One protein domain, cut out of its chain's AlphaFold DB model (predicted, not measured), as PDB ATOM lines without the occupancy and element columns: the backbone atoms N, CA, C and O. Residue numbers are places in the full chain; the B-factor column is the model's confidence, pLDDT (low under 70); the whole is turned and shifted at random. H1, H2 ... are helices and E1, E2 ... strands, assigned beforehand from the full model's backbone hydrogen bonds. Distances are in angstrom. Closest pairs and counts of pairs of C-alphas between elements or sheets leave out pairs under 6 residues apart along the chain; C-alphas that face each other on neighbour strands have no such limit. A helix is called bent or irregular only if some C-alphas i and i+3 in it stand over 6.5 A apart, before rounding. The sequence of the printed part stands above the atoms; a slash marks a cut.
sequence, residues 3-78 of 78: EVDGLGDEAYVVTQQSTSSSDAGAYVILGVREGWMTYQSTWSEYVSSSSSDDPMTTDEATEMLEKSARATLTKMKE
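This is residues 3 to 78 of the 78 residues of an uncharacterized protein of Streptomyces himastatinicus ATCC 53653 (UniProt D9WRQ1). A long, narrow slab of three antiparallel strands, E1, E2 and E3, has the single helix H1 laid lengthwise over one face, while no named helix covers the other face. After E3 the chain folds back at one end of the slab, and H1 runs at a slant from the E1 side towards the E3 side; the first residues, 3 to 9, make a loop on the helix side near the start of E1. The printed part has 76 residues, with three named strands followed by one named helix; the sheet's order is E1, E2, E3, and the class is mixed, helices and strands. The whole is loose, with a radius of gyration of the C-alphas of 14.4 A, and its outline is a rod that spans 45 by 18 by 16 A.

The inner strand E2 holds residues 23 to 34, from Asp 23 to Glu 34, and measures 35.8 A from first to last C-alpha. E3, residues 37 to 48, has the same number of residues, 12, and measures 36.0 A; it begins at C-alpha 37 at (-31.911, -24.922, -21.017). E1, residues 10 to 18, is shorter, with 9 residues and 26.9 A; its C-alpha 10 is at (-41.921, -27.836, -18.077). H1, residues 58 to 76, has 19 residues and measures 26.4 A; it is not bent, and it ends at C-alpha 76 at (-27.169, -26.995, -11.975).

In the sheet E1 and E3 are the edge strands and E2 is the inner strand. The three strands form a meander, each strand the antiparallel neighbour of the one before. E1 and E2 are a hairpin with a tight link of 4 residues, and their directions stand at 175 degrees. C-alphas 13 and 30 face each other at 4.5 A, and N 14 and O 29 are within hydrogen-bond range at 2.8 A, as are N 33 and O 10 at 2.7 A. E2 and E3 are a hairpin with a tight link of 2 residues, and their directions stand at 171 degrees. Here the C-alphas of Gly 31 and Gln 40 face each other at 4.4 A, and N 39 and O 32 are within hydrogen-bond range at 2.7 A, as are N 28 and O 43 at 2.8 A. H1 is on the sheet, at a height over the sheet of 8.6 A, and the two make two layers, a helix on one face of a sheet. H1 lies over E2 and E3; it only just misses lying over E1, on which 2 of its C-alphas fall. It runs along the strands, but only just, at 29 degrees to E3 on the local plane. The closest C-alphas of H1 and E1 are those of Thr 58 and Thr 15, 6.2 A apart. Those of H1 and E2 are Thr 58 and Ala 26, 6.3 A apart. Those of H1 and E3 are Leu 65 and Ser 41, 7.0 A apart. In H1 every O i to N i+4 pair is within hydrogen-bond range.

The two C-alphas farthest apart are those of Ser 21 and Glu 78, 47.1 A. The printed part has no cut and ends at residue 78, the chain's last residue. There is no long link; the link from E3 to H1, with 9 residues, is short but not tight. The mean pLDDT of the printed part is 78.8. The model's confidence is under 70 in residues 18 to 24, residues 46 to 55 and residue 78.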
ATOM      1  N   GLU A   3     -47.200 -35.555 -17.936       77.25
ATOM      2  CA  GLU A   3     -46.532 -34.343 -17.464       77.25
ATOM      3  C   GLU A   3     -45.925 -34.631 -16.088       77.25
ATOM      4  O   GLU A   3     -46.525 -35.363 -15.297       77.25
ATOM      5  N   VAL A   4     -44.717 -34.125 -15.834       78.56
ATOM      6  CA  VAL A   4     -43.991 -34.393 -14.589       78.56
ATOM      7  C   VAL A   4     -43.879 -33.109 -13.783       78.56
ATOM      8  O   VAL A   4     -43.083 -32.223 -14.089       78.56
ATOM      9  N   ASP A   5     -44.669 -33.013 -12.722       74.38
ATOM     10  CA  ASP A   5     -44.636 -31.864 -11.825       74.38
ATOM     11  C   ASP A   5     -43.370 -31.845 -10.953       74.38
ATOM     12  O   ASP A   5     -42.916 -32.857 -10.417       74.38
ATOM     13  N   GLY A   6     -42.809 -30.649 -10.752       73.75
ATOM     14  CA  GLY A   6     -41.667 -30.439  -9.854       73.75
ATOM     15  C   GLY A   6     -40.287 -30.710 -10.468       73.75
ATOM     16  O   GLY A   6     -39.290 -30.724  -9.736       73.75
ATOM     17  N   LEU A   7     -40.211 -30.880 -11.792       80.06
ATOM     18  CA  LEU A   7     -38.974 -30.940 -12.571       80.06
ATOM     19  C   LEU A   7     -38.892 -29.772 -13.558       80.06
ATOM     20  O   LEU A   7     -39.583 -29.757 -14.568       80.06
ATOM     21  N   GLY A   8     -37.988 -28.824 -13.306       78.81
ATOM     22  CA  GLY A   8     -37.824 -27.660 -14.182       78.81
ATOM     23  C   GLY A   8     -39.064 -26.760 -14.223       78.81
ATOM     24  O   GLY A   8     -39.787 -26.663 -13.233       78.81
ATOM     25  N   ASP A   9     -39.248 -26.073 -15.349       84.56
ATOM     26  CA  ASP A   9     -40.410 -25.230 -15.672       84.56
ATOM     27  C   ASP A   9     -41.485 -26.038 -16.422       84.56
ATOM     28  O   ASP A   9     -42.672 -25.904 -16.154       84.56
ATOM     29  N   GLU A  10     -41.056 -26.914 -17.336       87.81
ATOM     30  CA  GLU A  10     -41.921 -27.836 -18.077       87.81
ATOM     31  C   GLU A  10     -41.216 -29.188 -18.189       87.81
ATOM     32  O   GLU A  10     -40.069 -29.249 -18.635       87.81
ATOM     33  N   ALA A  11     -41.882 -30.276 -17.810       90.00
ATOM     34  CA  ALA A  11     -41.333 -31.615 -17.960       90.00
ATOM     35  C   ALA A  11     -42.370 -32.604 -18.473       90.00
ATOM     36  O   ALA A  11     -43.531 -32.603 -18.065       90.00
ATOM     37  N   TYR A  12     -41.925 -33.480 -19.365       89.50
ATOM     38  CA  TYR A  12     -42.753 -34.508 -19.966       89.50
ATOM     39  C   TYR A  12     -41.987 -35.820 -20.067       89.50
ATOM     40  O   TYR A  12     -40.797 -35.853 -20.395       89.50
ATOM     41  N   VAL A  13     -42.706 -36.918 -19.844       89.75
ATOM     42  CA  VAL A  13     -42.200 -38.267 -20.062       89.75
ATOM     43  C   VAL A  13     -42.970 -38.968 -21.176       89.75
ATOM     44  O   VAL A  13     -44.204 -38.935 -21.255       89.75
ATOM     45  N   VAL A  14     -42.225 -39.621 -22.060       90.69
ATOM     46  CA  VAL A  14     -42.737 -40.476 -23.125       90.69
ATOM     47  C   VAL A  14     -42.266 -41.892 -22.852       90.69
ATOM     48  O   VAL A  14     -41.091 -42.197 -23.022       90.69
ATOM     49  N   THR A  15     -43.192 -42.757 -22.454       87.62
ATOM     50  CA  THR A  15     -42.969 -44.195 -22.315       87.62
ATOM     51  C   THR A  15     -43.537 -44.920 -23.530       87.62
ATOM     52  O   THR A  15     -44.634 -44.622 -24.012       87.62
ATOM     53  N   GLN A  16     -42.778 -45.871 -24.054       81.94
ATOM     54  CA  GLN A  16     -43.187 -46.758 -25.128       81.94
ATOM     55  C   GLN A  16     -42.700 -48.162 -24.793       81.94
ATOM     56  O   GLN A  16     -41.510 -48.394 -24.610       81.94
ATOM     57  N   GLN A  17     -43.634 -49.102 -24.713       75.88
ATOM     58  CA  GLN A  17     -43.336 -50.508 -24.494       75.88
ATOM     59  C   GLN A  17     -43.826 -51.303 -25.702       75.88
ATOM     60  O   GLN A  17     -44.982 -51.191 -26.106       75.88
ATOM     61  N   SER A  18     -42.931 -52.091 -26.284       68.75
ATOM     62  CA  SER A  18     -43.228 -53.029 -27.357       68.75
ATOM     63  C   SER A  18     -43.236 -54.433 -26.772       68.75
ATOM     64  O   SER A  18     -42.200 -54.939 -26.357       68.75
ATOM     65  N   THR A  19     -44.408 -55.062 -26.737       63.31
ATOM     66  CA  THR A  19     -44.616 -56.445 -26.270       63.31
ATOM     67  C   THR A  19     -44.798 -57.425 -27.435       63.31
ATOM     68  O   THR A  19     -45.459 -58.455 -27.308       63.31
ATOM     69  N   SER A  20     -44.239 -57.101 -28.606       56.88
ATOM     70  CA  SER A  20     -44.363 -57.958 -29.790       56.88
ATOM     71  C   SER A  20     -43.555 -59.241 -29.595       56.88
ATOM     72  O   SER A  20     -42.430 -59.206 -29.114       56.88
ATOM     73  N   SER A  21     -44.155 -60.375 -29.962       55.97
ATOM     74  CA  SER A  21     -43.877 -61.752 -29.515       55.97
ATOM     75  C   SER A  21     -42.481 -62.347 -29.795       55.97
ATOM     76  O   SER A  21     -42.316 -63.564 -29.748       55.97
ATOM     77  N   SER A  22     -41.474 -61.538 -30.109       57.06
ATOM     78  CA  SER A  22     -40.084 -61.972 -30.314       57.06
ATOM     79  C   SER A  22     -39.049 -60.986 -29.762       57.06
ATOM     80  O   SER A  22     -37.931 -61.405 -29.482       57.06
ATOM     81  N   ASP A  23     -39.434 -59.733 -29.500       58.09
ATOM     82  CA  ASP A  23     -38.548 -58.681 -29.010       58.09
ATOM     83  C   ASP A  23     -39.330 -57.797 -28.031       58.09
ATOM     84  O   ASP A  23     -40.238 -57.054 -28.424       58.09
ATOM     85  N   ALA A  24     -38.998 -57.894 -26.742       66.38
ATOM     86  CA  ALA A  24     -39.519 -56.980 -25.736       66.38
ATOM     87  C   ALA A  24     -38.602 -55.750 -25.694       66.38
ATOM     88  O   ALA A  24     -37.426 -55.842 -25.345       66.38
ATOM     89  N   GLY A  25     -39.135 -54.601 -26.103       70.62
ATOM     90  CA  GLY A  25     -38.405 -53.334 -26.126       70.62
ATOM     91  C   GLY A  25     -39.100 -52.307 -25.247       70.62
ATOM     92  O   GLY A  25     -40.285 -52.036 -25.446       70.62
ATOM     93  N   ALA A  26     -38.381 -51.725 -24.295       80.69
ATOM     94  CA  ALA A  26     -38.878 -50.634 -23.465       80.69
ATOM     95  C   ALA A  26     -38.091 -49.362 -23.779       80.69
ATOM     96  O   ALA A  26     -36.867 -49.376 -23.894       80.69
ATOM     97  N   TYR A  27     -38.803 -48.256 -23.943       83.19
ATOM     98  CA  TYR A  27     -38.229 -46.974 -24.307       83.19
ATOM     99  C   TYR A  27     -38.872 -45.866 -23.481       83.19
ATOM    100  O   TYR A  27     -40.097 -45.758 -23.420       83.19
ATOM    101  N   VAL A  28     -38.047 -45.051 -22.834       89.75
ATOM    102  CA  VAL A  28     -38.485 -43.942 -21.990       89.75
ATOM    103  C   VAL A  28     -37.669 -42.701 -22.329       89.75
ATOM    104  O   VAL A  28     -36.440 -42.719 -22.285       89.75
ATOM    105  N   ILE A  29     -38.345 -41.605 -22.656       91.19
ATOM    106  CA  ILE A  29     -37.730 -40.288 -22.823       91.19
ATOM    107  C   ILE A  29     -38.287 -39.362 -21.755       91.19
ATOM    108  O   ILE A  29     -39.497 -39.192 -21.675       91.19
ATOM    109  N   LEU A  30     -37.403 -38.710 -21.011       91.00
ATOM    110  CA  LEU A  30     -37.730 -37.601 -20.129       91.00
ATOM    111  C   LEU A  30     -37.160 -36.312 -20.725       91.00
ATOM    112  O   LEU A  30     -35.944 -36.185 -20.879       91.00
ATOM    113  N   GLY A  31     -38.032 -35.366 -21.054       91.44
ATOM    114  CA  GLY A  31     -37.663 -34.012 -21.451       91.44
ATOM    115  C   GLY A  31     -38.003 -33.036 -20.334       91.44
ATOM    116  O   GLY A  31     -39.133 -33.025 -19.860       91.44
ATOM    117  N   VAL A  32     -37.040 -32.219 -19.918       90.31
ATOM    118  CA  VAL A  32     -37.220 -31.158 -18.925       90.31
ATOM    119  C   VAL A  32     -36.681 -29.852 -19.483       90.31
ATOM    120  O   VAL A  32     -35.530 -29.763 -19.906       90.31
ATOM    121  N   ARG A  33     -37.497 -28.812 -19.456       89.12
ATOM    122  CA  ARG A  33     -37.133 -27.457 -19.833       89.12
ATOM    123  C   ARG A  33     -37.034 -26.604 -18.581       89.12
ATOM    124  O   ARG A  33     -37.944 -26.585 -17.762       89.12
ATOM    125  N   GLU A  34     -35.931 -25.888 -18.441       84.94
ATOM    126  CA  GLU A  34     -35.684 -24.978 -17.325       84.94
ATOM    127  C   GLU A  34     -35.156 -23.664 -17.903       84.94
ATOM    128  O   GLU A  34     -34.016 -23.573 -18.365       84.94
ATOM    129  N   GLY A  35     -36.047 -22.675 -18.017       84.94
ATOM    130  CA  GLY A  35     -35.760 -21.392 -18.659       84.94
ATOM    131  C   GLY A  35     -35.207 -21.527 -20.088       84.94
ATOM    132  O   GLY A  35     -35.944 -21.789 -21.044       84.94
ATOM    133  N   TRP A  36     -33.897 -21.296 -20.231       84.06
ATOM    134  CA  TRP A  36     -33.159 -21.322 -21.503       84.06
ATOM    135  C   TRP A  36     -32.532 -22.683 -21.829       84.06
ATOM    136  O   TRP A  36     -32.063 -22.887 -22.950       84.06
ATOM    137  N   MET A  37     -32.516 -23.608 -20.870       83.75
ATOM    138  CA  MET A  37     -31.911 -24.922 -21.017       83.75
ATOM    139  C   MET A  37     -32.985 -25.991 -21.221       83.75
ATOM    140  O   MET A  37     -34.081 -25.933 -20.666       83.75
ATOM    141  N   THR A  38     -32.672 -26.989 -22.043       86.81
ATOM    142  CA  THR A  38     -33.483 -28.202 -22.184       86.81
ATOM    143  C   THR A  38     -32.599 -29.401 -21.889       86.81
ATOM    144  O   THR A  38     -31.550 -29.580 -22.504       86.81
ATOM    145  N   TYR A  39     -33.019 -30.198 -20.920       85.12
ATOM    146  CA  TYR A  39     -32.408 -31.453 -20.533       85.12
ATOM    147  C   TYR A  39     -33.273 -32.592 -21.063       85.12
ATOM    148  O   TYR A  39     -34.446 -32.688 -20.723       85.12
ATOM    149  N   GLN A  40     -32.703 -33.451 -21.900       89.31
ATOM    150  CA  GLN A  40     -33.385 -34.642 -22.388       89.31
ATOM    151  C   GLN A  40     -32.570 -35.868 -22.005       89.31
ATOM    152  O   GLN A  40     -31.394 -35.964 -22.358       89.31
ATOM    153  N   SER A  41     -33.217 -36.811 -21.331       87.38
ATOM    154  CA  SER A  41     -32.650 -38.114 -21.015       87.38
ATOM    155  C   SER A  41     -33.476 -39.210 -21.648       87.38
ATOM    156  O   SER A  41     -34.703 -39.164 -21.678       87.38
ATOM    157  N   THR A  42     -32.782 -40.200 -22.183       87.44
ATOM    158  CA  THR A  42     -33.394 -41.308 -22.901       87.44
ATOM    159  C   THR A  42     -32.851 -42.599 -22.333       87.44
ATOM    160  O   THR A  42     -31.639 -42.786 -22.250       87.44
ATOM    161  N   TRP A  43     -33.762 -43.479 -21.948       86.81
ATOM    162  CA  TRP A  43     -33.468 -44.825 -21.504       86.81
ATOM    163  C   TRP A  43     -34.146 -45.811 -22.448       86.81
ATOM    164  O   TRP A  43     -35.290 -45.620 -22.859       86.81
ATOM    165  N   SER A  44     -33.417 -46.849 -22.834       83.06
ATOM    166  CA  SER A  44     -33.900 -47.861 -23.762       83.06
ATOM    167  C   SER A  44     -33.344 -49.212 -23.368       83.06
ATOM    168  O   SER A  44     -32.127 -49.344 -23.222       83.06
ATOM    169  N   GLU A  45     -34.212 -50.203 -23.277       77.00
ATOM    170  CA  GLU A  45     -33.837 -51.577 -22.997       77.00
ATOM    171  C   GLU A  45     -34.339 -52.490 -24.103       77.00
ATOM    172  O   GLU A  45     -35.478 -52.394 -24.570       77.00
ATOM    173  N   TYR A  46     -33.434 -53.364 -24.531       69.94
ATOM    174  CA  TYR A  46     -33.679 -54.387 -25.527       69.94
ATOM    175  C   TYR A  46     -33.565 -55.732 -24.829       69.94
ATOM    176  O   TYR A  46     -32.459 -56.230 -24.604       69.94
ATOM    177  N   VAL A  47     -34.705 -56.315 -24.474       66.31
ATOM    178  CA  VAL A  47     -34.742 -57.646 -23.883       66.31
ATOM    179  C   VAL A  47     -34.904 -58.655 -25.006       66.31
ATOM    180  O   VAL A  47     -35.957 -58.789 -25.630       66.31
ATOM    181  N   SER A  48     -33.806 -59.357 -25.282       59.47
ATOM    182  CA  SER A  48     -33.831 -60.537 -26.138       59.47
ATOM    183  C   SER A  48     -34.560 -61.659 -25.408       59.47
ATOM    184  O   SER A  48     -34.321 -61.885 -24.222       59.47
ATOM    185  N   SER A  49     -35.375 -62.432 -26.122       57.72
ATOM    186  CA  SER A  49     -36.154 -63.563 -25.587       57.72
ATOM    187  C   SER A  49     -35.328 -64.689 -24.933       57.72
ATOM    188  O   SER A  49     -35.890 -65.695 -24.506       57.72
ATOM    189  N   SER A  50     -33.996 -64.574 -24.907       57.31
ATOM    190  CA  SER A  50     -33.059 -65.510 -24.270       57.31
ATOM    191  C   SER A  50     -32.514 -65.028 -22.922       57.31
ATOM    192  O   SER A  50     -31.790 -65.785 -22.278       57.31
ATOM    193  N   SER A  51     -32.834 -63.805 -22.496       59.28
ATOM    194  CA  SER A  51     -32.445 -63.294 -21.182       59.28
ATOM    195  C   SER A  51     -33.484 -63.707 -20.139       59.28
ATOM    196  O   SER A  51     -34.673 -63.465 -20.320       59.28
ATOM    197  N   SER A  52     -33.035 -64.345 -19.056       57.47
ATOM    198  CA  SER A  52     -33.874 -64.716 -17.902       57.47
ATOM    199  C   SER A  52     -34.071 -63.564 -16.909       57.47
ATOM    200  O   SER A  52     -34.586 -63.788 -15.816       57.47
ATOM    201  N   ASP A  53     -33.599 -62.366 -17.247       64.19
ATOM    202  CA  ASP A  53     -33.752 -61.165 -16.437       64.19
ATOM    203  C   ASP A  53     -35.139 -60.564 -16.673       64.19
ATOM    204  O   ASP A  53     -35.575 -60.409 -17.817       64.19
ATOM    205  N   ASP A  54     -35.838 -60.246 -15.582       63.19
ATOM    206  CA  ASP A  54     -37.103 -59.522 -15.648       63.19
ATOM    207  C   ASP A  54     -36.842 -58.145 -16.289       63.19
ATOM    208  O   ASP A  54     -35.997 -57.399 -15.781       63.19
ATOM    209  N   PRO A  55     -37.513 -57.806 -17.407       66.00
ATOM    210  CA  PRO A  55     -37.362 -56.501 -18.038       66.00
ATOM    211  C   PRO A  55     -37.767 -55.410 -17.049       66.00
ATOM    212  O   PRO A  55     -38.828 -55.506 -16.418       66.00
ATOM    213  N   MET A  56     -36.968 -54.347 -16.947       70.38
ATOM    214  CA  MET A  56     -37.352 -53.205 -16.123       70.38
ATOM    215  C   MET A  56     -38.636 -52.599 -16.692       70.38
ATOM    216  O   MET A  56     -38.778 -52.387 -17.904       70.38
ATOM    217  N   THR A  57     -39.604 -52.327 -15.820       77.81
ATOM    218  CA  THR A  57     -40.856 -51.726 -16.274       77.81
ATOM    219  C   THR A  57     -40.620 -50.284 -16.728       77.81
ATOM    220  O   THR A  57     -39.742 -49.580 -16.223       77.81
ATOM    221  N   THR A  58     -41.422 -49.800 -17.681       79.19
ATOM    222  CA  THR A  58     -41.332 -48.397 -18.120       79.19
ATOM    223  C   THR A  58     -41.601 -47.411 -16.985       79.19
ATOM    224  O   THR A  58     -41.114 -46.286 -17.048       79.19
ATOM    225  N   ASP A  59     -42.358 -47.818 -15.963       82.25
ATOM    226  CA  ASP A  59     -42.647 -47.017 -14.768       82.25
ATOM    227  C   ASP A  59     -41.393 -46.852 -13.899       82.25
ATOM    228  O   ASP A  59     -40.970 -45.730 -13.632       82.25
ATOM    229  N   GLU A  60     -40.707 -47.952 -13.571       84.94
ATOM    230  CA  GLU A  60     -39.458 -47.892 -12.802       84.94
ATOM    231  C   GLU A  60     -38.365 -47.115 -13.548       84.94
ATOM    232  O   GLU A  60     -37.631 -46.315 -12.955       84.94
ATOM    233  N   ALA A  61     -38.250 -47.323 -14.865       84.75
ATOM    234  CA  ALA A  61     -37.313 -46.572 -15.696       84.75
ATOM    235  C   ALA A  61     -37.650 -45.069 -15.712       84.75
ATOM    236  O   ALA A  61     -36.743 -44.232 -15.686       84.75
ATOM    237  N   THR A  62     -38.942 -44.723 -15.700       86.50
ATOM    238  CA  THR A  62     -39.414 -43.336 -15.583       86.50
ATOM    239  C   THR A  62     -39.016 -42.731 -14.244       86.50
ATOM    240  O   THR A  62     -38.344 -41.700 -14.238       86.50
ATOM    241  N   GLU A  63     -39.315 -43.387 -13.119       88.44
ATOM    242  CA  GLU A  63     -38.954 -42.883 -11.786       88.44
ATOM    243  C   GLU A  63     -37.438 -42.677 -11.635       88.44
ATOM    244  O   GLU A  63     -36.983 -41.674 -11.068       88.44
ATOM    245  N   MET A  64     -36.625 -43.601 -12.164       89.00
ATOM    246  CA  MET A  64     -35.169 -43.434 -12.175       89.00
ATOM    247  C   MET A  64     -34.739 -42.207 -12.974       89.00
ATOM    248  O   MET A  64     -33.911 -41.419 -12.497       89.00
ATOM    249  N   LEU A  65     -35.280 -42.043 -14.184       88.62
ATOM    250  CA  LEU A  65     -34.975 -40.904 -15.039       88.62
ATOM    251  C   LEU A  65     -35.385 -39.595 -14.367       88.62
ATOM    252  O   LEU A  65     -34.563 -38.681 -14.290       88.62
ATOM    253  N   GLU A  66     -36.588 -39.523 -13.806       88.81
ATOM    254  CA  GLU A  66     -37.093 -38.353 -13.086       88.81
ATOM    255  C   GLU A  66     -36.203 -37.991 -11.902       88.81
ATOM    256  O   GLU A  66     -35.773 -36.843 -11.758       88.81
ATOM    257  N   LYS A  67     -35.834 -38.980 -11.081       89.50
ATOM    258  CA  LYS A  67     -34.936 -38.776  -9.941       89.50
ATOM    259  C   LYS A  67     -33.555 -38.289 -10.383       89.50
ATOM    260  O   LYS A  67     -32.988 -37.394  -9.746       89.50
ATOM    261  N   SER A  68     -33.018 -38.848 -11.469       88.00
ATOM    262  CA  SER A  68     -31.725 -38.442 -12.032       88.00
ATOM    263  C   SER A  68     -31.760 -37.011 -12.584       88.00
ATOM    264  O   SER A  68     -30.850 -36.219 -12.309       88.00
ATOM    265  N   ALA A  69     -32.846 -36.643 -13.272       87.12
ATOM    266  CA  ALA A  69     -33.071 -35.298 -13.778       87.12
ATOM    267  C   ALA A  69     -33.207 -34.311 -12.620       87.12
ATOM    268  O   ALA A  69     -32.522 -33.293 -12.607       87.12
ATOM    269  N   ARG A  70     -33.989 -34.650 -11.585       86.38
ATOM    270  CA  ARG A  70     -34.151 -33.818 -10.385       86.38
ATOM    271  C   ARG A  70     -32.818 -33.503  -9.725       86.38
ATOM    272  O   ARG A  70     -32.541 -32.348  -9.409       86.38
ATOM    273  N   ALA A  71     -31.997 -34.530  -9.518       88.31
ATOM    274  CA  ALA A  71     -30.686 -34.380  -8.902       88.31
ATOM    275  C   ALA A  71     -29.755 -33.512  -9.764       88.31
ATOM    276  O   ALA A  71     -29.068 -32.639  -9.236       88.31
ATOM    277  N   THR A  72     -29.768 -33.717 -11.083       85.25
ATOM    278  CA  THR A  72     -28.962 -32.940 -12.037       85.25
ATOM    279  C   THR A  72     -29.378 -31.472 -12.056       85.25
ATOM    280  O   THR A  72     -28.532 -30.602 -11.875       85.25
ATOM    281  N   LEU A  73     -30.677 -31.194 -12.188       83.88
ATOM    282  CA  LEU A  73     -31.225 -29.836 -12.177       83.88
ATOM    283  C   LEU A  73     -30.952 -29.125 -10.853       83.88
ATOM    284  O   LEU A  73     -30.628 -27.946 -10.852       83.88
ATOM    285  N   THR A  74     -31.038 -29.843  -9.729       85.19
ATOM    286  CA  THR A  74     -30.707 -29.279  -8.412       85.19
ATOM    287  C   THR A  74     -29.244 -28.840  -8.366       85.19
ATOM    288  O   THR A  74     -28.969 -27.722  -7.951       85.19
ATOM    289  N   LYS A  75     -28.319 -29.673  -8.863       84.19
ATOM    290  CA  LYS A  75     -26.888 -29.335  -8.938       84.19
ATOM    291  C   LYS A  75     -26.560 -28.226  -9.934       84.19
ATOM    292  O   LYS A  75     -25.562 -27.550  -9.761       84.19
ATOM    293  N   MET A  76     -27.350 -28.071 -10.994       77.88
ATOM    294  CA  MET A  76     -27.169 -26.995 -11.975       77.88
ATOM    295  C   MET A  76     -27.655 -25.633 -11.469       77.88
ATOM    296  O   MET A  76     -27.304 -24.615 -12.059       77.88
ATOM    297  N   LYS A  77     -28.471 -25.613 -10.408       70.25
ATOM    298  CA  LYS A  77     -28.951 -24.393  -9.745       70.25
ATOM    299  C   LYS A  77     -28.031 -23.909  -8.613       70.25
ATOM    300  O   LYS A  77     -28.305 -22.842  -8.067       70.25
ATOM    301  N   GLU A  78     -26.997 -24.677  -8.257       58.03
ATOM    302  CA  GLU A  78     -25.912 -24.271  -7.342       58.03
ATOM    303  C   GLU A  78     -24.785 -23.553  -8.096       58.03
ATOM    304  O   GLU A  78     -24.253 -22.566  -7.537       58.03
TER     305      GLU A  78